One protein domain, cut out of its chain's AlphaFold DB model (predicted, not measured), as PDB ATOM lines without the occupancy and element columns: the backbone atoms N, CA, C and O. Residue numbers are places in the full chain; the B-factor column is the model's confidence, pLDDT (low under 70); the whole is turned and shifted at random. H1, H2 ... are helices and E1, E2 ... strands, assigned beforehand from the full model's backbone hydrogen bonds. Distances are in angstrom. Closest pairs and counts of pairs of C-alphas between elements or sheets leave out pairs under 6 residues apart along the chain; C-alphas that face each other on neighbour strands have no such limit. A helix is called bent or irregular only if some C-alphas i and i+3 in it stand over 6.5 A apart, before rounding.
ATOM      1  N   VAL A  91     -11.903 104.526 124.192       91.06
ATOM      2  CA  VAL A  91     -11.960 103.057 124.229       91.06
ATOM      3  C   VAL A  91     -10.562 102.443 124.220       91.06
ATOM      4  O   VAL A  91     -10.301 101.505 124.965       91.06
ATOM      5  N   LEU A  92      -9.651 102.971 123.395       90.62
ATOM      6  CA  LEU A  92      -8.235 102.590 123.406       90.62
ATOM      7  C   LEU A  92      -7.398 103.846 123.597       90.62
ATOM      8  O   LEU A  92      -7.380 104.711 122.726       90.62
ATOM      9  N   SER A  93      -6.701 103.948 124.722       90.62
ATOM     10  CA  SER A  93      -5.817 105.073 125.026       90.62
ATOM     11  C   SER A  93      -4.374 104.770 124.634       90.62
ATOM     12  O   SER A  93      -3.911 103.646 124.844       90.62
ATOM     13  N   ASN A  94      -3.633 105.789 124.195       87.25
ATOM     14  CA  ASN A  94      -2.171 105.744 124.063       87.25
ATOM     15  C   ASN A  94      -1.648 104.605 123.169       87.25
ATOM     16  O   ASN A  94      -0.648 103.960 123.497       87.25
ATOM     17  N   VAL A  95      -2.303 104.346 122.035       91.75
ATOM     18  CA  VAL A  95      -1.773 103.420 121.028       91.75
ATOM     19  C   VAL A  95      -0.555 104.074 120.384       91.75
ATOM     20  O   VAL A  95      -0.684 105.096 119.714       91.75
ATOM     21  N   LYS A  96       0.624 103.496 120.623       93.38
ATOM     22  CA  LYS A  96       1.906 103.986 120.111       93.38
ATOM     23  C   LYS A  96       2.383 103.117 118.963       93.38
ATOM     24  O   LYS A  96       2.379 101.897 119.103       93.38
ATOM     25  N   TYR A  97       2.807 103.738 117.870       94.56
ATOM     26  CA  TYR A  97       3.323 103.022 116.707       94.56
ATOM     27  C   TYR A  97       4.330 103.867 115.919       94.56
ATOM     28  O   TYR A  97       4.296 105.101 115.950       94.56
ATOM     29  N   SER A  98       5.233 103.177 115.228       94.19
ATOM     30  CA  SER A  98       6.294 103.755 114.408       94.19
ATOM     31  C   SER A  98       5.779 104.153 113.023       94.19
ATOM     32  O   SER A  98       4.830 103.569 112.503       94.19
ATOM     33  N   VAL A  99       6.395 105.159 112.411       93.94
ATOM     34  CA  VAL A  99       6.004 105.714 111.108       93.94
ATOM     35  C   VAL A  99       7.248 106.056 110.300       93.94
ATOM     36  O   VAL A  99       8.194 106.635 110.838       93.94
ATOM     37  N   ASP A 100       7.247 105.731 109.005       92.25
ATOM     38  CA  ASP A 100       8.342 106.069 108.091       92.25
ATOM     39  C   ASP A 100       8.200 107.533 107.643       92.25
ATOM     40  O   ASP A 100       7.552 107.869 106.649       92.25
ATOM     41  N   VAL A 101       8.753 108.437 108.455       90.69
ATOM     42  CA  VAL A 101       8.690 109.887 108.213       90.69
ATOM     43  C   VAL A 101       9.486 110.271 106.969       90.69
ATOM     44  O   VAL A 101       9.088 111.200 106.265       90.69
ATOM     45  N   ALA A 102      10.586 109.570 106.687       86.75
ATOM     46  CA  ALA A 102      11.417 109.831 105.521       86.75
ATOM     47  C   ALA A 102      10.642 109.540 104.230       86.75
ATOM     48  O   ALA A 102      10.510 110.441 103.403       86.75
ATOM     49  N   ALA A 103      10.036 108.353 104.119       85.31
ATOM     50  CA  ALA A 103       9.256 107.966 102.942       85.31
ATOM     51  C   ALA A 103       8.044 108.891 102.714       85.31
ATOM     52  O   ALA A 103       7.760 109.303 101.588       85.31
ATOM     53  N   LEU A 104       7.356 109.300 103.788       89.44
ATOM     54  CA  LEU A 104       6.260 110.269 103.690       89.44
ATOM     55  C   LEU A 104       6.725 111.644 103.195       89.44
ATOM     56  O   LEU A 104       6.051 112.251 102.362       89.44
ATOM     57  N   ARG A 105       7.861 112.148 103.695       89.88
ATOM     58  CA  ARG A 105       8.424 113.438 103.260       89.88
ATOM     59  C   ARG A 105       8.931 113.385 101.823       89.88
ATOM     60  O   ARG A 105       8.732 114.346 101.083       89.88
ATOM     61  N   GLU A 106       9.545 112.277 101.431       85.50
ATOM     62  CA  GLU A 106      10.002 112.036 100.065       85.50
ATOM     63  C   GLU A 106       8.824 112.052  99.088       85.50
ATOM     64  O   GLU A 106       8.823 112.832  98.134       85.50
ATOM     65  N   TYR A 107       7.764 111.295  99.383       86.06
ATOM     66  CA  TYR A 107       6.553 111.329  98.569       86.06
ATOM     67  C   TYR A 107       5.921 112.728  98.546       86.06
ATOM     68  O   TYR A 107       5.570 113.227  97.474       86.06
ATOM     69  N   ALA A 108       5.831 113.407  99.695       86.25
ATOM     70  CA  ALA A 108       5.286 114.763  99.780       86.25
ATOM     71  C   ALA A 108       6.052 115.777  98.908       86.25
ATOM     72  O   ALA A 108       5.438 116.720  98.398       86.25
ATOM     73  N   ALA A 109       7.358 115.584  98.691       85.62
ATOM     74  CA  ALA A 109       8.185 116.449  97.849       85.62
ATOM     75  C   ALA A 109       7.895 116.308  96.340       85.62
ATOM     76  O   ALA A 109       8.208 117.219  95.571       85.62
ATOM     77  N   THR A 110       7.256 115.217  95.907       81.75
ATOM     78  CA  THR A 110       6.928 114.978  94.491       81.75
ATOM     79  C   THR A 110       5.876 115.956  93.953       81.75
ATOM     80  O   THR A 110       5.042 116.483  94.698       81.75
ATOM     81  N   GLU A 111       5.873 116.191  92.633       80.81
ATOM     82  CA  GLU A 111       4.788 116.940  91.975       80.81
ATOM     83  C   GLU A 111       3.440 116.216  92.082       80.81
ATOM     84  O   GLU A 111       2.405 116.874  92.206       80.81
ATOM     85  N   GLU A 112       3.453 114.878  92.069       82.69
ATOM     86  CA  GLU A 112       2.259 114.041  92.211       82.69
ATOM     87  C   GLU A 112       1.529 114.372  93.517       82.69
ATOM     88  O   GLU A 112       0.373 114.790  93.480       82.69
ATOM     89  N   ALA A 113       2.218 114.327  94.662       83.56
ATOM     90  CA  ALA A 113       1.618 114.651  95.959       83.56
ATOM     91  C   ALA A 113       1.078 116.094  96.042       83.56
ATOM     92  O   ALA A 113       0.182 116.391  96.839       83.56
ATOM     93  N   GLY A 114       1.623 117.007  95.229       84.00
ATOM     94  CA  GLY A 114       1.161 118.390  95.116       84.00
ATOM     95  C   GLY A 114      -0.106 118.565  94.273       84.00
ATOM     96  O   GLY A 114      -0.829 119.536  94.488       84.00
ATOM     97  N   ARG A 115      -0.394 117.648  93.339       80.75
ATOM     98  CA  ARG A 115      -1.556 117.708  92.430       80.75
ATOM     99  C   ARG A 115      -2.675 116.742  92.828       80.75
ATOM    100  O   ARG A 115      -3.845 117.045  92.601       80.75
ATOM    101  N   THR A 116      -2.336 115.612  93.442       78.81
ATOM    102  CA  THR A 116      -3.296 114.586  93.860       78.81
ATOM    103  C   THR A 116      -4.116 115.076  95.047       78.81
ATOM    104  O   THR A 116      -3.577 115.478  96.083       78.81
ATOM    105  N   LYS A 117      -5.445 115.055  94.901       79.81
ATOM    106  CA  LYS A 117      -6.368 115.361  95.998       79.81
ATOM    107  C   LYS A 117      -6.332 114.233  97.023       79.81
ATOM    108  O   LYS A 117      -6.429 113.064  96.661       79.81
ATOM    109  N   ALA A 118      -6.248 114.597  98.296       70.81
ATOM    110  CA  ALA A 118      -6.309 113.646  99.388       70.81
ATOM    111  C   ALA A 118      -7.665 112.921  99.385       70.81
ATOM    112  O   ALA A 118      -8.721 113.531  99.571       70.81
ATOM    113  N   SER A 119      -7.622 111.612  99.157       60.25
ATOM    114  CA  SER A 119      -8.775 110.719  99.222       60.25
ATOM    115  C   SER A 119      -8.786 109.991 100.568       60.25
ATOM    116  O   SER A 119      -7.798 109.363 100.951       60.25
ATOM    117  N   HIS A 120      -9.912 110.055 101.284       54.31
ATOM    118  CA  HIS A 120     -10.161 109.240 102.471       54.31
ATOM    119  C   HIS A 120     -11.181 108.149 102.145       54.31
ATOM    120  O   HIS A 120     -12.299 108.443 101.721       54.31
ATOM    121  N   THR A 121     -10.835 106.895 102.418       43.97
ATOM    122  CA  THR A 121     -11.815 105.816 102.576       43.97
ATOM    123  C   THR A 121     -12.380 105.886 103.992       43.97
ATOM    124  O   THR A 121     -11.771 105.351 104.913       43.97
ATOM    125  N   ASP A 122     -13.438 106.683 104.157       35.69
ATOM    126  CA  ASP A 122     -14.591 106.487 105.057       35.69
ATOM    127  C   ASP A 122     -15.302 107.833 105.275       35.69
ATOM    128  O   ASP A 122     -14.921 108.639 106.116       35.69
ATOM    129  N   SER A 123     -16.366 108.064 104.502       37.44
ATOM    130  CA  SER A 123     -17.505 108.976 104.751       37.44
ATOM    131  C   SER A 123     -17.296 110.463 105.124       37.44
ATOM    132  O   SER A 123     -18.285 111.191 105.135       37.44
ATOM    133  N   GLU A 124     -16.077 110.970 105.315       43.56
ATOM    134  CA  GLU A 124     -15.770 112.402 105.490       43.56
ATOM    135  C   GLU A 124     -14.602 112.822 104.577       43.56
ATOM    136  O   GLU A 124     -13.460 112.998 105.003       43.56
ATOM    137  N   VAL A 125     -14.871 112.986 103.278       44.84
ATOM    138  CA  VAL A 125     -13.893 113.542 102.326       44.84
ATOM    139  C   VAL A 125     -13.851 115.066 102.476       44.84
ATOM    140  O   VAL A 125     -14.725 115.784 101.990       44.84
ATOM    141  N   ARG A 126     -12.803 115.572 103.133       54.53
ATOM    142  CA  ARG A 126     -12.503 117.007 103.285       54.53
ATOM    143  C   ARG A 126     -11.680 117.480 102.070       54.53
ATOM    144  O   ARG A 126     -10.464 117.612 102.143       54.53
ATOM    145  N   SER A 127     -12.363 117.657 100.934       53.06
ATOM    146  CA  SER A 127     -11.853 117.727  99.541       53.06
ATOM    147  C   SER A 127     -10.858 118.822  99.132       53.06
ATOM    148  O   SER A 127     -10.570 118.938  97.938       53.06
ATOM    149  N   ASP A 128     -10.346 119.625 100.058       63.25
ATOM    150  CA  ASP A 128      -9.547 120.812  99.710       63.25
ATOM    151  C   ASP A 128      -8.048 120.618  99.987       63.25
ATOM    152  O   ASP A 128      -7.225 121.513  99.763       63.25
ATOM    153  N   TYR A 129      -7.673 119.430 100.464       74.75
ATOM    154  CA  TYR A 129      -6.289 119.069 100.725       74.75
ATOM    155  C   TYR A 129      -5.703 118.274  99.565       74.75
ATOM    156  O   TYR A 129      -6.311 117.343  99.042       74.75
ATOM    157  N   THR A 130      -4.484 118.638  99.185       87.50
ATOM    158  CA  THR A 130      -3.608 117.762  98.410       87.50
ATOM    159  C   THR A 130      -2.986 116.738  99.353       87.50
ATOM    160  O   THR A 130      -2.912 116.974 100.565       87.50
ATOM    161  N   GLU A 131      -2.522 115.612  98.822       88.75
ATOM    162  CA  GLU A 131      -1.837 114.595  99.630       88.75
ATOM    163  C   GLU A 131      -0.636 115.180 100.385       88.75
ATOM    164  O   GLU A 131      -0.482 114.901 101.571       88.75
ATOM    165  N   ARG A 132       0.128 116.097  99.769       92.06
ATOM    166  CA  ARG A 132       1.198 116.855 100.445       92.06
ATOM    167  C   ARG A 132       0.699 117.563 101.706       92.06
ATOM    168  O   ARG A 132       1.238 117.351 102.786       92.06
ATOM    169  N   LYS A 133      -0.368 118.364 101.595       89.62
ATOM    170  CA  LYS A 133      -0.912 119.105 102.747       89.62
ATOM    171  C   LYS A 133      -1.456 118.174 103.833       89.62
ATOM    172  O   LYS A 133      -1.418 118.523 105.012       89.62
ATOM    173  N   LEU A 134      -2.008 117.024 103.443       89.69
ATOM    174  CA  LEU A 134      -2.489 116.022 104.389       89.69
ATOM    175  C   LEU A 134      -1.323 115.384 105.161       89.69
ATOM    176  O   LEU A 134      -1.409 115.264 106.384       89.69
ATOM    177  N   ILE A 135      -0.230 115.043 104.471       92.06
ATOM    178  CA  ILE A 135       1.006 114.536 105.087       92.06
ATOM    179  C   ILE A 135       1.567 115.567 106.063       92.06
ATOM    180  O   ILE A 135       1.816 115.230 107.219       92.06
ATOM    181  N   ASP A 136       1.687 116.829 105.643       92.31
ATOM    182  CA  ASP A 136       2.216 117.906 106.488       92.31
ATOM    183  C   ASP A 136       1.414 118.066 107.786       92.31
ATOM    184  O   ASP A 136       1.998 118.237 108.855       92.31
ATOM    185  N   ARG A 137       0.077 117.975 107.719       91.31
ATOM    186  CA  ARG A 137      -0.786 118.016 108.913       91.31
ATOM    187  C   ARG A 137      -0.592 116.800 109.807       91.31
ATOM    188  O   ARG A 137      -0.466 116.960 111.014       91.31
ATOM    189  N   PHE A 138      -0.566 115.601 109.235       92.69
ATOM    190  CA  PHE A 138      -0.373 114.381 110.016       92.69
ATOM    191  C   PHE A 138       0.978 114.362 110.733       92.69
ATOM    192  O   PHE A 138       1.046 114.014 111.911       92.69
ATOM    193  N   LEU A 139       2.045 114.807 110.064       93.56
ATOM    194  CA  LEU A 139       3.387 114.858 110.645       93.56
ATOM    195  C   LEU A 139       3.495 115.811 111.848       93.56
ATOM    196  O   LEU A 139       4.407 115.642 112.652       93.56
ATOM    197  N   GLN A 140       2.555 116.747 112.044       92.44
ATOM    198  CA  GLN A 140       2.484 117.568 113.267       92.44
ATOM    199  C   GLN A 140       2.157 116.739 114.520       92.44
ATOM    200  O   GLN A 140       2.460 117.166 115.633       92.44
ATOM    201  N   HIS A 141       1.572 115.550 114.349       90.44
ATOM    202  CA  HIS A 141       1.243 114.607 115.422       90.44
ATOM    203  C   HIS A 141       2.296 113.497 115.595       90.44
ATOM    204  O   HIS A 141       2.085 112.558 116.367       90.44
ATOM    205  N   VAL A 142       3.423 113.578 114.879       93.12
ATOM    206  CA  VAL A 142       4.481 112.562 114.890       93.12
ATOM    207  C   VAL A 142       5.732 113.116 115.567       93.12
ATOM    208  O   VAL A 142       6.268 114.150 115.173       93.12
ATOM    209  N   ILE A 143       6.222 112.405 116.580       92.06
ATOM    210  CA  ILE A 143       7.436 112.767 117.314       92.06
ATOM    211  C   ILE A 143       8.635 112.080 116.645       92.06
ATOM    212  O   ILE A 143       8.633 110.854 116.556       92.06
ATOM    213  N   PRO A 144       9.668 112.811 116.190       85.12
ATOM    214  CA  PRO A 144      10.867 112.199 115.622       85.12
ATOM    215  C   PRO A 144      11.595 111.304 116.634       85.12
ATOM    216  O   PRO A 144      11.732 111.659 117.807       85.12
ATOM    217  N   THR A 145      12.094 110.161 116.178       82.31
ATOM    218  CA  THR A 145      12.935 109.245 116.958       82.31
ATOM    219  C   THR A 145      14.413 109.434 116.603       82.31
ATOM    220  O   THR A 145      14.766 110.057 115.602       82.31
ATOM    221  N   ALA A 146      15.310 108.861 117.412       72.69
ATOM    222  CA  ALA A 146      16.755 108.922 117.169       72.69
ATOM    223  C   ALA A 146      17.198 108.231 115.860       72.69
ATOM    224  O   ALA A 146      18.258 108.561 115.338       72.69
ATOM    225  N   SER A 147      16.397 107.304 115.319       71.62
ATOM    226  CA  SER A 147      16.664 106.635 114.038       71.62
ATOM    227  C   SER A 147      16.265 107.469 112.813       71.62
ATOM    228  O   SER A 147      16.485 107.025 111.691       71.62
ATOM    229  N   GLY A 148      15.666 108.652 113.008       72.25
ATOM    230  CA  GLY A 148      15.085 109.462 111.931       72.25
ATOM    231  C   GLY A 148      13.657 109.058 111.542       72.25
ATOM    232  O   GLY A 148      13.045 109.723 110.708       72.25
ATOM    233  N   ASP A 149      13.112 108.012 112.171       85.88
ATOM    234  CA  ASP A 149      11.715 107.597 112.036       85.88
ATOM    235  C   ASP A 149      10.790 108.446 112.926       85.88
ATOM    236  O   ASP A 149      11.228 109.338 113.655       85.88
ATOM    237  N   GLY A 150       9.486 108.190 112.872       90.62
ATOM    238  CA  GLY A 150       8.486 108.876 113.687       90.62
ATOM    239  C   GLY A 150       7.786 107.952 114.670       90.62
ATOM    240  O   GLY A 150       7.525 106.797 114.358       90.62
ATOM    241  N   LEU A 151       7.425 108.474 115.837       93.75
ATOM    242  CA  LEU A 151       6.550 107.831 116.807       93.75
ATOM    243  C   LEU A 151       5.230 108.600 116.876       93.75
ATOM    244  O   LEU A 151       5.202 109.782 117.223       93.75
ATOM    245  N   CYS A 152       4.130 107.920 116.575       94.00
ATOM    246  CA  CYS A 152       2.784 108.466 116.699       94.00
ATOM    247  C   CYS A 152       2.093 107.878 117.936       94.00
ATOM    248  O   CYS A 152       2.268 106.700 118.248       94.00
ATOM    249  N   THR A 153       1.325 108.700 118.656       93.56
ATOM    250  CA  THR A 153       0.490 108.269 119.787       93.56
ATOM    251  C   THR A 153      -0.940 108.716 119.537       93.56
ATOM    252  O   THR A 153      -1.185 109.906 119.362       93.56
ATOM    253  N   VAL A 154      -1.882 107.776 119.548       93.00
ATOM    254  CA  VAL A 154      -3.291 108.049 119.243       93.00
ATOM    255  C   VAL A 154      -4.226 107.382 120.249       93.00
ATOM    256  O   VAL A 154      -3.955 106.289 120.757       93.00
ATOM    257  N   SER A 155      -5.350 108.041 120.513       93.69
ATOM    258  CA  SER A 155      -6.474 107.492 121.269       93.69
ATOM    259  C   SER A 155      -7.663 107.248 120.342       93.69
ATOM    260  O   SER A 155      -7.859 107.961 119.361       93.69
ATOM    261  N   TYR A 156      -8.467 106.233 120.647       93.75
ATOM    262  CA  TYR A 156      -9.627 105.842 119.851       93.75
ATOM    263  C   TYR A 156     -10.922 106.007 120.632       93.75
ATOM    264  O   TYR A 156     -11.003 105.668 121.811       93.75
ATOM    265  N   THR A 157     -11.953 106.460 119.930       93.50
ATOM    266  CA  THR A 157     -13.327 106.654 120.412       93.50
ATOM    267  C   THR A 157     -14.302 105.941 119.470       93.50
ATOM    268  O   THR A 157     -13.896 105.394 118.443       93.50
ATOM    269  N   ARG A 158     -15.595 105.940 119.796       92.38
ATOM    270  CA  ARG A 158     -16.660 105.473 118.891       92.38
ATOM    271  C   ARG A 158     -17.300 106.663 118.181       92.38
ATOM    272  O   ARG A 158     -17.275 107.782 118.692       92.38
ATOM    273  N   CYS A 159     -17.908 106.430 117.021       90.44
ATOM    274  CA  CYS A 159     -18.793 107.429 116.422       90.44
ATOM    275  C   CYS A 159     -20.048 107.638 117.296       90.44
ATOM    276  O   CYS A 159     -20.358 106.815 118.154       90.44
ATOM    277  N   GLU A 160     -20.798 108.721 117.071       91.44
ATOM    278  CA  GLU A 160     -21.962 109.077 117.904       91.44
ATOM    279  C   GLU A 160     -23.039 107.985 117.924       91.44
ATOM    280  O   GLU A 160     -23.554 107.631 118.981       91.44
ATOM    281  N   VAL A 161     -23.335 107.407 116.757       94.06
ATOM    282  CA  VAL A 161     -24.360 106.365 116.612       94.06
ATOM    283  C   VAL A 161     -23.909 105.078 117.298       94.06
ATOM    284  O   VAL A 161     -24.660 104.498 118.076       94.06
ATOM    285  N   GLY A 162     -22.665 104.652 117.054       94.38
ATOM    286  CA  GLY A 162     -22.095 103.466 117.689       94.38
ATOM    287  C   GLY A 162     -22.017 103.603 119.209       94.38
ATOM    288  O   GLY A 162     -22.352 102.664 119.923       94.38
ATOM    289  N   GLN A 163     -21.644 104.784 119.713       93.81
ATOM    290  CA  GLN A 163     -21.629 105.071 121.147       93.81
ATOM    291  C   GLN A 163     -23.035 104.976 121.753       93.81
ATOM    292  O   GLN A 163     -23.214 104.276 122.744       93.81
ATOM    293  N   ALA A 164     -24.038 105.598 121.124       94.94
ATOM    294  CA  ALA A 164     -25.420 105.558 121.600       94.94
ATOM    295  C   ALA A 164     -26.005 104.134 121.623       94.94
ATOM    296  O   ALA A 164     -26.741 103.785 122.543       94.94
ATOM    297  N   LEU A 165     -25.671 103.301 120.631       96.38
ATOM    298  CA  LEU A 165     -26.109 101.901 120.584       96.38
ATOM    299  C   LEU A 165     -25.457 101.049 121.684       96.38
ATOM    300  O   LEU A 165     -26.125 100.185 122.255       96.38
ATOM    301  N   VAL A 166     -24.187 101.306 122.011       94.56
ATOM    302  CA  VAL A 166     -23.492 100.630 123.121       94.56
ATOM    303  C   VAL A 166     -24.047 101.077 124.477       94.56
ATOM    304  O   VAL A 166     -24.349 100.235 125.317       94.56
ATOM    305  N   GLU A 167     -24.261 102.378 124.688       93.50
ATOM    306  CA  GLU A 167     -24.861 102.917 125.924       93.50
ATOM    307  C   GLU A 167     -26.281 102.396 126.164       93.50
ATOM    308  O   GLU A 167     -26.674 102.144 127.302       93.50
ATOM    309  N   ALA A 168     -27.047 102.185 125.092       94.44
ATOM    310  CA  ALA A 168     -28.380 101.596 125.165       94.44
ATOM    311  C   ALA A 168     -28.376 100.077 125.443       94.44
ATOM    312  O   ALA A 168     -29.454  99.491 125.593       94.44
ATOM    313  N   GLY A 169     -27.199  99.440 125.489       94.81
ATOM    314  CA  GLY A 169     -27.037  97.993 125.657       94.81
ATOM    315  C   GLY A 169     -27.491  97.178 124.442       94.81
ATOM    316  O   GLY A 169     -27.818  96.003 124.582       94.81
ATOM    317  N   LEU A 170     -27.569  97.801 123.261       95.31
ATOM    318  CA  LEU A 170     -28.013  97.154 122.020       95.31
ATOM    319  C   LEU A 170     -26.852  96.519 121.250       95.31
ATOM    320  O   LEU A 170     -27.064  95.558 120.513       95.31
ATOM    321  N   LEU A 171     -25.639  97.045 121.430       94.19
ATOM    322  CA  LEU A 171     -24.393  96.473 120.928       94.19
ATOM    323  C   LEU A 171     -23.392  96.330 122.069       94.19
ATOM    324  O   LEU A 171     -23.317  97.183 122.949       94.19
ATOM    325  N   GLU A 172     -22.582  95.277 122.018       89.62
ATOM    326  CA  GLU A 172     -21.466  95.093 122.952       89.62
ATOM    327  C   GLU A 172     -20.300  96.029 122.590       89.62
ATOM    328  O   GLU A 172     -19.674  96.651 123.453       89.62
ATOM    329  N   HIS A 173     -20.043  96.186 121.287       91.94
ATOM    330  CA  HIS A 173     -18.968  97.011 120.751       91.94
ATOM    331  C   HIS A 173     -19.411  97.765 119.489       91.94
ATOM    332  O   HIS A 173     -20.390  97.421 118.839       91.94
ATOM    333  N   ALA A 174     -18.667  98.809 119.119       92.75
ATOM    334  CA  ALA A 174     -18.828  99.505 117.844       92.75
ATOM    335  C   ALA A 174     -17.459  99.951 117.323       92.75
ATOM    336  O   ALA A 174     -16.513 100.059 118.114       92.75
ATOM    337  N   ARG A 175     -17.357 100.193 116.004       92.25
ATOM    338  CA  ARG A 175     -16.100 100.551 115.324       92.25
ATOM    339  C   ARG A 175     -15.369 101.693 116.025       92.25
ATOM    340  O   ARG A 175     -15.973 102.662 116.496       92.25
ATOM    341  N   LEU A 176     -14.050 101.547 116.068       91.75
ATOM    342  CA  LEU A 176     -13.142 102.470 116.725       91.75
ATOM    343  C   LEU A 176     -12.534 103.417 115.696       91.75
ATOM    344  O   LEU A 176     -12.003 102.981 114.676       91.75
ATOM    345  N   TYR A 177     -12.574 104.706 116.006       91.25
ATOM    346  CA  TYR A 177     -12.015 105.770 115.183       91.25
ATOM    347  C   TYR A 177     -11.037 106.603 116.013       91.25
ATOM    348  O   TYR A 177     -11.301 106.815 117.203       91.25
ATOM    349  N   PRO A 178      -9.936 107.095 115.418       92.38
ATOM    350  CA  PRO A 178      -9.072 108.069 116.073       92.38
ATOM    351  C   PRO A 178      -9.890 109.240 116.625       92.38
ATOM    352  O   PRO A 178     -10.856 109.692 116.004       92.38
ATOM    353  N   ASP A 179      -9.537 109.706 117.815       88.88
ATOM    354  CA  ASP A 179     -10.301 110.726 118.532       88.88
ATOM    355  C   ASP A 179     -10.209 112.128 117.906       88.88
ATOM    356  O   ASP A 179     -11.064 112.978 118.155       88.88
ATOM    357  N   SER A 180      -9.204 112.336 117.060       87.38
ATOM    358  CA  SER A 180      -8.850 113.588 116.403       87.38
ATOM    359  C   SER A 180      -8.481 113.340 114.935       87.38
ATOM    360  O   SER A 180      -8.262 112.206 114.510       87.38
ATOM    361  N   TRP A 181      -8.463 114.396 114.117       85.81
ATOM    362  CA  TRP A 181      -8.144 114.295 112.690       85.81
ATOM    363  C   TRP A 181      -7.192 115.416 112.238       85.81
ATOM    364  O   TRP A 181      -7.445 116.570 112.596       85.81
ATOM    365  N   PRO A 182      -6.183 115.131 111.385       86.38
ATOM    366  CA  PRO A 182      -5.647 113.813 111.037       86.38
ATOM    367  C   PRO A 182      -4.529 113.418 112.023       86.38
ATOM    368  O   PRO A 182      -3.369 113.761 111.809       86.38
ATOM    369  N   SER A 183      -4.862 112.721 113.115       88.69
ATOM    370  CA  SER A 183      -3.889 112.305 114.141       88.69
ATOM    371  C   SER A 183      -3.394 110.869 113.988       88.69
ATOM    372  O   SER A 183      -2.450 110.475 114.668       88.69
ATOM    373  N   CYS A 184      -4.001 110.082 113.095       92.25
ATOM    374  CA  CYS A 184      -3.627 108.694 112.851       92.25
ATOM    375  C   CYS A 184      -3.336 108.429 111.377       92.25
ATOM    376  O   CYS A 184      -4.024 108.918 110.484       92.25
ATOM    377  N   VAL A 185      -2.378 107.544 111.118       91.31
ATOM    378  CA  VAL A 185      -1.991 107.120 109.765       91.31
ATOM    379  C   VAL A 185      -3.130 106.407 109.030       91.31
ATOM    380  O   VAL A 185      -3.216 106.439 107.802       91.31
ATOM    381  N   THR A 186      -4.050 105.781 109.771       90.38
ATOM    382  CA  THR A 186      -5.225 105.118 109.197       90.38
ATOM    383  C   THR A 186      -6.166 106.105 108.517       90.38
ATOM    384  O   THR A 186      -6.925 105.713 107.633       90.38
ATOM    385  N   GLN A 187      -6.033 107.394 108.840       88.62
ATOM    386  CA  GLN A 187      -6.746 108.482 108.198       88.62
ATOM    387  C   GLN A 187      -6.053 108.971 106.922       88.62
ATOM    388  O   GLN A 187      -6.601 109.861 106.312       88.62
ATOM    389  N   LEU A 188      -4.909 108.457 106.452       85.38
ATOM    390  CA  LEU A 188      -4.219 109.025 105.269       85.38
ATOM    391  C   LEU A 188      -4.625 108.415 103.915       85.38
ATOM    392  O   LEU A 188      -4.088 108.788 102.879       85.38
ATOM    393  N   GLY A 189      -5.582 107.486 103.900       82.31
ATOM    394  CA  GLY A 189      -5.919 106.714 102.700       82.31
ATOM    395  C   GLY A 189      -4.944 105.553 102.457       82.31
ATOM    396  O   GLY A 189      -3.890 105.456 103.087       82.31
ATOM    397  N   LYS A 190      -5.320 104.615 101.577       85.06
ATOM    398  CA  LYS A 190      -4.613 103.328 101.406       85.06
ATOM    399  C   LYS A 190      -3.155 103.499 100.952       85.06
ATOM    400  O   LYS A 190      -2.278 102.882 101.545       85.06
ATOM    401  N   LYS A 191      -2.899 104.366  99.963       87.19
ATOM    402  CA  LYS A 191      -1.555 104.631  99.410       87.19
ATOM    403  C   LYS A 191      -0.608 105.204 100.468       87.19
ATOM    404  O   LYS A 191       0.431 104.616 100.745       87.19
ATOM    405  N   LEU A 192      -0.984 106.319 101.097       90.25
ATOM    406  CA  LEU A 192      -0.136 106.988 102.090       90.25
ATOM    407  C   LEU A 192       0.067 106.141 103.347       90.25
ATOM    408  O   LEU A 192       1.155 106.139 103.915       90.25
ATOM    409  N   ARG A 193      -0.957 105.386 103.765       91.94
ATOM    410  CA  ARG A 193      -0.820 104.423 104.862       91.94
ATOM    411  C   ARG A 193       0.209 103.344 104.539       91.94
ATOM    412  O   ARG A 193       0.979 102.985 105.424       91.94
ATOM    413  N   ALA A 194       0.241 102.859 103.298       91.06
ATOM    414  CA  ALA A 194       1.219 101.865 102.879       91.06
ATOM    415  C   ALA A 194       2.655 102.408 102.931       91.06
ATOM    416  O   ALA A 194       3.514 101.763 103.521       91.06
ATOM    417  N   ILE A 195       2.879 103.628 102.429       90.44
ATOM    418  CA  ILE A 195       4.172 104.336 102.524       90.44
ATOM    419  C   ILE A 195       4.598 104.497 103.993       90.44
ATOM    420  O   ILE A 195       5.727 104.207 104.373       90.44
ATOM    421  N   ALA A 196       3.669 104.926 104.848       92.56
ATOM    422  CA  ALA A 196       3.944 105.232 106.245       92.56
ATOM    423  C   ALA A 196       4.234 104.000 107.121       92.56
ATOM    424  O   ALA A 196       5.000 104.100 108.082       92.56
ATOM    425  N   LEU A 197       3.582 102.866 106.839       92.94
ATOM    426  CA  LEU A 197       3.625 101.665 107.683       92.94
ATOM    427  C   LEU A 197       4.435 100.508 107.087       92.94
ATOM    428  O   LEU A 197       4.872  99.643 107.847       92.94
ATOM    429  N   GLY A 198       4.656 100.481 105.769       89.50
ATOM    430  CA  GLY A 198       5.236  99.339 105.050       89.50
ATOM    431  C   GLY A 198       6.651  98.960 105.488       89.50
ATOM    432  O   GLY A 198       7.058  97.811 105.340       89.50
ATOM    433  N   LYS A 199       7.387  99.895 106.102       88.06
ATOM    434  CA  LYS A 199       8.688  99.622 106.729       88.06
ATOM    435  C   LYS A 199       8.597  98.710 107.951       88.06
ATOM    436  O   LYS A 199       9.506  97.916 108.173       88.06
ATOM    437  N   PHE A 200       7.544  98.850 108.751       90.00
ATOM    438  CA  PHE A 200       7.494  98.294 110.102       90.00
ATOM    439  C   PHE A 200       6.470  97.179 110.257       90.00
ATOM    440  O   PHE A 200       6.680  96.293 111.078       90.00
ATOM    441  N   TYR A 201       5.370  97.217 109.502       94.00
ATOM    442  CA  TYR A 201       4.184  96.428 109.823       94.00
ATOM    443  C   TYR A 201       3.716  95.509 108.695       94.00
ATOM    444  O   TYR A 201       3.976  95.728 107.512       94.00
ATOM    445  N   VAL A 202       2.958  94.495 109.098       92.06
ATOM    446  CA  VAL A 202       2.176  93.587 108.254       92.06
ATOM    447  C   VAL A 202       0.711  93.677 108.692       92.06
ATOM    448  O   VAL A 202       0.427  93.820 109.885       92.06
ATOM    449  N   GLU A 203      -0.218  93.626 107.738       93.38
ATOM    450  CA  GLU A 203      -1.661  93.612 108.005       93.38
ATOM    451  C   GLU A 203      -2.093  92.207 108.447       93.38
ATOM    452  O   GLU A 203      -1.867  91.237 107.728       93.38
ATOM    453  N   MET A 204      -2.724  92.086 109.618       93.81
ATOM    454  CA  MET A 204      -3.427  90.866 110.038       93.81
ATOM    455  C   MET A 204      -4.886  90.967 109.585       93.81
ATOM    456  O   MET A 204      -5.757  91.421 110.339       93.81
ATOM    457  N   ASP A 205      -5.084  90.621 108.314       89.00
ATOM    458  CA  ASP A 205      -6.320  90.754 107.538       89.00
ATOM    459  C   ASP A 205      -7.272  89.580 107.795       89.00
ATOM    460  O   ASP A 205      -6.837  88.425 107.827       89.00
ATOM    461  N   ASP A 206      -8.564  89.865 107.955       89.75
ATOM    462  CA  ASP A 206      -9.576  88.846 108.238       89.75
ATOM    463  C   ASP A 206     -10.236  88.402 106.930       89.75
ATOM    464  O   ASP A 206     -11.087  89.083 106.349       89.75
ATOM    465  N   LYS A 207      -9.834  87.231 106.435       86.50
ATOM    466  CA  LYS A 207     -10.233  86.768 105.108       86.50
ATOM    467  C   LYS A 207     -11.743  86.552 105.021       86.50
ATOM    468  O   LYS A 207     -12.321  85.705 105.705       86.50
ATOM    469  N   ARG A 367       1.272  87.714 123.637       91.00
ATOM    470  CA  ARG A 367       2.491  87.270 122.953       91.00
ATOM    471  C   ARG A 367       3.593  88.331 122.919       91.00
ATOM    472  O   ARG A 367       4.624  88.084 122.307       91.00
ATOM    473  N   PHE A 368       3.389  89.487 123.558       89.00
ATOM    474  CA  PHE A 368       4.318  90.624 123.540       89.00
ATOM    475  C   PHE A 368       4.714  91.077 122.123       89.00
ATOM    476  O   PHE A 368       5.825  91.552 121.903       89.00
ATOM    477  N   VAL A 369       3.800  90.936 121.161       88.25
ATOM    478  CA  VAL A 369       4.007  91.366 119.776       88.25
ATOM    479  C   VAL A 369       3.695  92.862 119.680       88.25
ATOM    480  O   VAL A 369       2.555  93.258 119.957       88.25
ATOM    481  N   PRO A 370       4.659  93.712 119.282       89.56
ATOM    482  CA  PRO A 370       4.390  95.122 119.048       89.56
ATOM    483  C   PRO A 370       3.345  95.304 117.944       89.56
ATOM    484  O   PRO A 370       3.352  94.613 116.921       89.56
ATOM    485  N   ARG A 371       2.427  96.248 118.162       90.56
ATOM    486  CA  ARG A 371       1.280  96.480 117.282       90.56
ATOM    487  C   ARG A 371       1.249  97.903 116.753       90.56
ATOM    488  O   ARG A 371       1.597  98.847 117.457       90.56
ATOM    489  N   GLY A 372       0.776  98.031 115.525       91.50
ATOM    490  CA  GLY A 372       0.443  99.296 114.897       91.50
ATOM    491  C   GLY A 372      -0.979  99.776 115.238       91.50
ATOM    492  O   GLY A 372      -1.637  99.254 116.150       91.50
ATOM    493  N   PRO A 373      -1.467 100.789 114.509       93.44
ATOM    494  CA  PRO A 373      -2.763 101.409 114.758       93.44
ATOM    495  C   PRO A 373      -3.912 100.539 114.226       93.44
ATOM    496  O   PRO A 373      -3.890 100.202 113.050       93.44
ATOM    497  N   PRO A 374      -4.946 100.196 115.015       91.75
ATOM    498  CA  PRO A 374      -6.079  99.419 114.511       91.75
ATOM    499  C   PRO A 374      -6.868 100.156 113.413       91.75
ATOM    500  O   PRO A 374      -6.996 101.389 113.448       91.75
ATOM    501  N   LEU A 375      -7.430  99.385 112.475       89.62
ATOM    502  CA  LEU A 375      -8.289  99.861 111.385       89.62
ATOM    503  C   LEU A 375      -9.422  98.859 111.124       89.62
ATOM    504  O   LEU A 375      -9.188  97.815 110.532       89.62
ATOM    505  N   HIS A 376     -10.650  99.208 111.517       87.50
ATOM    506  CA  HIS A 376     -11.832  98.337 111.402       87.50
ATOM    507  C   HIS A 376     -11.626  96.981 112.095       87.50
ATOM    508  O   HIS A 376     -11.439  96.956 113.308       87.50
ATOM    509  N   ASP A 377     -11.675  95.884 111.347       84.75
ATOM    510  CA  ASP A 377     -11.329  94.532 111.772       84.75
ATOM    511  C   ASP A 377      -9.812  94.289 111.756       84.75
ATOM    512  O   ASP A 377      -9.320  93.514 112.566       84.75
ATOM    513  N   CYS A 378      -9.031  94.977 110.921       89.00
ATOM    514  CA  CYS A 378      -7.588  94.772 110.764       89.00
ATOM    515  C   CYS A 378      -6.738  95.272 111.957       89.00
ATOM    516  O   CYS A 378      -6.950  96.354 112.520       89.00
ATOM    517  N   LEU A 379      -5.693  94.498 112.290       93.69
ATOM    518  CA  LEU A 379      -4.625  94.886 113.215       93.69
ATOM    519  C   LEU A 379      -3.271  94.827 112.505       93.69
ATOM    520  O   LEU A 379      -2.925  93.823 111.895       93.69
ATOM    521  N   PHE A 380      -2.470  95.878 112.637       94.88
ATOM    522  CA  PHE A 380      -1.095  95.889 112.146       94.88
ATOM    523  C   PHE A 380      -0.168  95.328 113.225       94.88
ATOM    524  O   PHE A 380      -0.277  95.724 114.389       94.88
ATOM    525  N   VAL A 381       0.762  94.447 112.862       94.00
ATOM    526  CA  VAL A 381       1.801  93.938 113.779       94.00
ATOM    527  C   VAL A 381       3.180  94.076 113.160       94.00
ATOM    528  O   VAL A 381       3.294  94.124 111.936       94.00
ATOM    529  N   GLU A 382       4.216  94.201 113.988       89.75
ATOM    530  CA  GLU A 382       5.577  94.364 113.475       89.75
ATOM    531  C   GLU A 382       6.030  93.162 112.637       89.75
ATOM    532  O   GLU A 382       5.794  92.008 112.991       89.75
ATOM    533  N   SER A 383       6.705  93.442 111.523       85.00
ATOM    534  CA  SER A 383       7.140  92.449 110.532       85.00
ATOM    535  C   SER A 383       8.205  91.471 111.038       85.00
ATOM    536  O   SER A 383       8.457  90.456 110.391       85.00
ATOM    537  N   SER A 384       8.828  91.767 112.180       80.31
ATOM    538  CA  SER A 384       9.878  90.970 112.821       80.31
ATOM    539  C   SER A 384       9.355  89.787 113.643       80.31
ATOM    540  O   SER A 384      10.154  88.958 114.080       80.31
ATOM    541  N   CYS A 385       8.043  89.701 113.891       81.50
ATOM    542  CA  CYS A 385       7.463  88.630 114.697       81.50
ATOM    543  C   CYS A 385       7.190  87.357 113.878       81.50
ATOM    544  O   CYS A 385       7.203  87.361 112.648       81.50
ATOM    545  N   ASP A 386       6.917  86.248 114.568       89.06
ATOM    546  CA  ASP A 386       6.439  85.018 113.934       89.06
ATOM    547  C   ASP A 386       4.999  85.223 113.430       89.06
ATOM    548  O   ASP A 386       4.020  85.051 114.166       89.06
ATOM    549  N   LEU A 387       4.890  85.666 112.176       91.44
ATOM    550  CA  LEU A 387       3.633  86.062 111.544       91.44
ATOM    551  C   LEU A 387       2.665  84.889 111.389       91.44
ATOM    552  O   LEU A 387       1.470  85.071 111.605       91.44
ATOM    553  N   GLU A 388       3.158  83.700 111.047       89.81
ATOM    554  CA  GLU A 388       2.320  82.525 110.794       89.81
ATOM    555  C   GLU A 388       1.704  82.003 112.096       89.81
ATOM    556  O   GLU A 388       0.481  81.879 112.209       89.81
ATOM    557  N   SER A 389       2.528  81.812 113.131       92.12
ATOM    558  CA  SER A 389       2.044  81.406 114.456       92.12
ATOM    559  C   SER A 389       1.115  82.453 115.071       92.12
ATOM    560  O   SER A 389       0.130  82.113 115.736       92.12
ATOM    561  N   THR A 390       1.414  83.739 114.864       92.81
ATOM    562  CA  THR A 390       0.581  84.841 115.361       92.81
ATOM    563  C   THR A 390      -0.767  84.880 114.646       92.81
ATOM    564  O   THR A 390      -1.793  84.947 115.322       92.81
ATOM    565  N   ALA A 391      -0.789  84.753 113.318       94.38
ATOM    566  CA  ALA A 391      -2.012  84.700 112.522       94.38
ATOM    567  C   ALA A 391      -2.886  83.482 112.881       94.38
ATOM    568  O   ALA A 391      -4.098  83.620 113.060       94.38
ATOM    569  N   ALA A 392      -2.287  82.307 113.104       93.62
ATOM    570  CA  ALA A 392      -3.014  81.113 113.547       93.62
ATOM    571  C   ALA A 392      -3.657  81.301 114.937       93.62
ATOM    572  O   ALA A 392      -4.826  80.966 115.151       93.62
TER     573      ALA A 392
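AT A GLANCE: This is residues 91 to 207 and 367 to 392 of the 942 residues of an uncharacterized protein of Planctomycetaceae bacterium (UniProt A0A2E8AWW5). A strongly twisted sheet is built round the long strand E3, with E1 along one of its sides and the short strands E2 and E4 along the other; the irregular helix H5 packs over E1 and E3. H1 and H3 run side by side near the E2 end, with H2 at one end of this pair, while H4 follows the opposite end of E3 and a separate antiparallel pair, E5 and E6, lies away from the sheet together with H6. The printed part has 143 residues, with six named helices and six named strands in the order E1 H1 H2 H3 E2 E3 H4 E4 H5 E5 E6 H6, class mixed, helices and strands. It is compact, with a radius of gyration of the C-alphas of 16.0 A and spans of 49 by 39 by 29 A.

IN THESE COORDINATES: E1, residues 92 to 99, begins at C-alpha 92 (-8.235, 102.590, 123.406) and is 19.1 A long. H1, residues 101 to 109, is 12.3 A long, and H2 is residues 111 to 115. H3, residues 131 to 139, is 12.2 A long. E2, residues 142 to 144, precedes E3, residues 150 to 158, 25.9 A long. H4 is residues 160 to 167 and E4 residues 176 to 178. H5, residues 185 to 197, is irregular: C-alphas 187 and 190 are 8.8 A apart. E5, residues 201 to 206, is 15.8 A long, E6 is residues 379 to 382, and H6, residues 387 to 392, ends at C-alpha 392 (-3.014, 81.113, 113.547).

HOW THE PARTS SIT: E1 and E3 are antiparallel, with N 99 and O 150 2.8 A apart. E2 and E3 form a hairpin, with N 143 and O 151 at 2.9 A. E4 is antiparallel to E3, with N 157 and O 177 at 2.8 A. H5 is on this sheet at a height of 10.4 A, over E1 and only just over E3, where 3 of its C-alphas fall. H1 and H3 touch at C-alphas 108 and 132, 4.6 A apart, at a shallow tilt of 29 degrees, opposite ways. H5 touches H1, about perpendicular at 78 degrees, with residues 192 to 196 alone; the closest C-alphas, 104 and 196, are 6.1 A apart. H2 touches H3, its C-alpha 113 lying 5.0 A from C-alpha 132. H4 touches no helix and only grazes the sheet, with residues 162 to 166. E5 and E6 are antiparallel, with N 202 and O 381 at 2.9 A; the closest C-alphas of E5 and H6, 204 and 391, are 6.8 A apart. Each O i to N i+4 pair is within hydrogen-bond range in H1, H2, H3, H4 and H6, and 5 of 9 are in H5.

THE WHOLE: The C-alphas farthest apart, those of Glu 111 and Gly 169, are 50.1 A apart. Residues 208 to 366 are not printed, and C-alphas 207 and 367 are 21.9 A apart across the cut. The link from H2 to H3 is long, and within it residues 119 to 128 have pLDDT under 70; the mean of the printed part is 86.6.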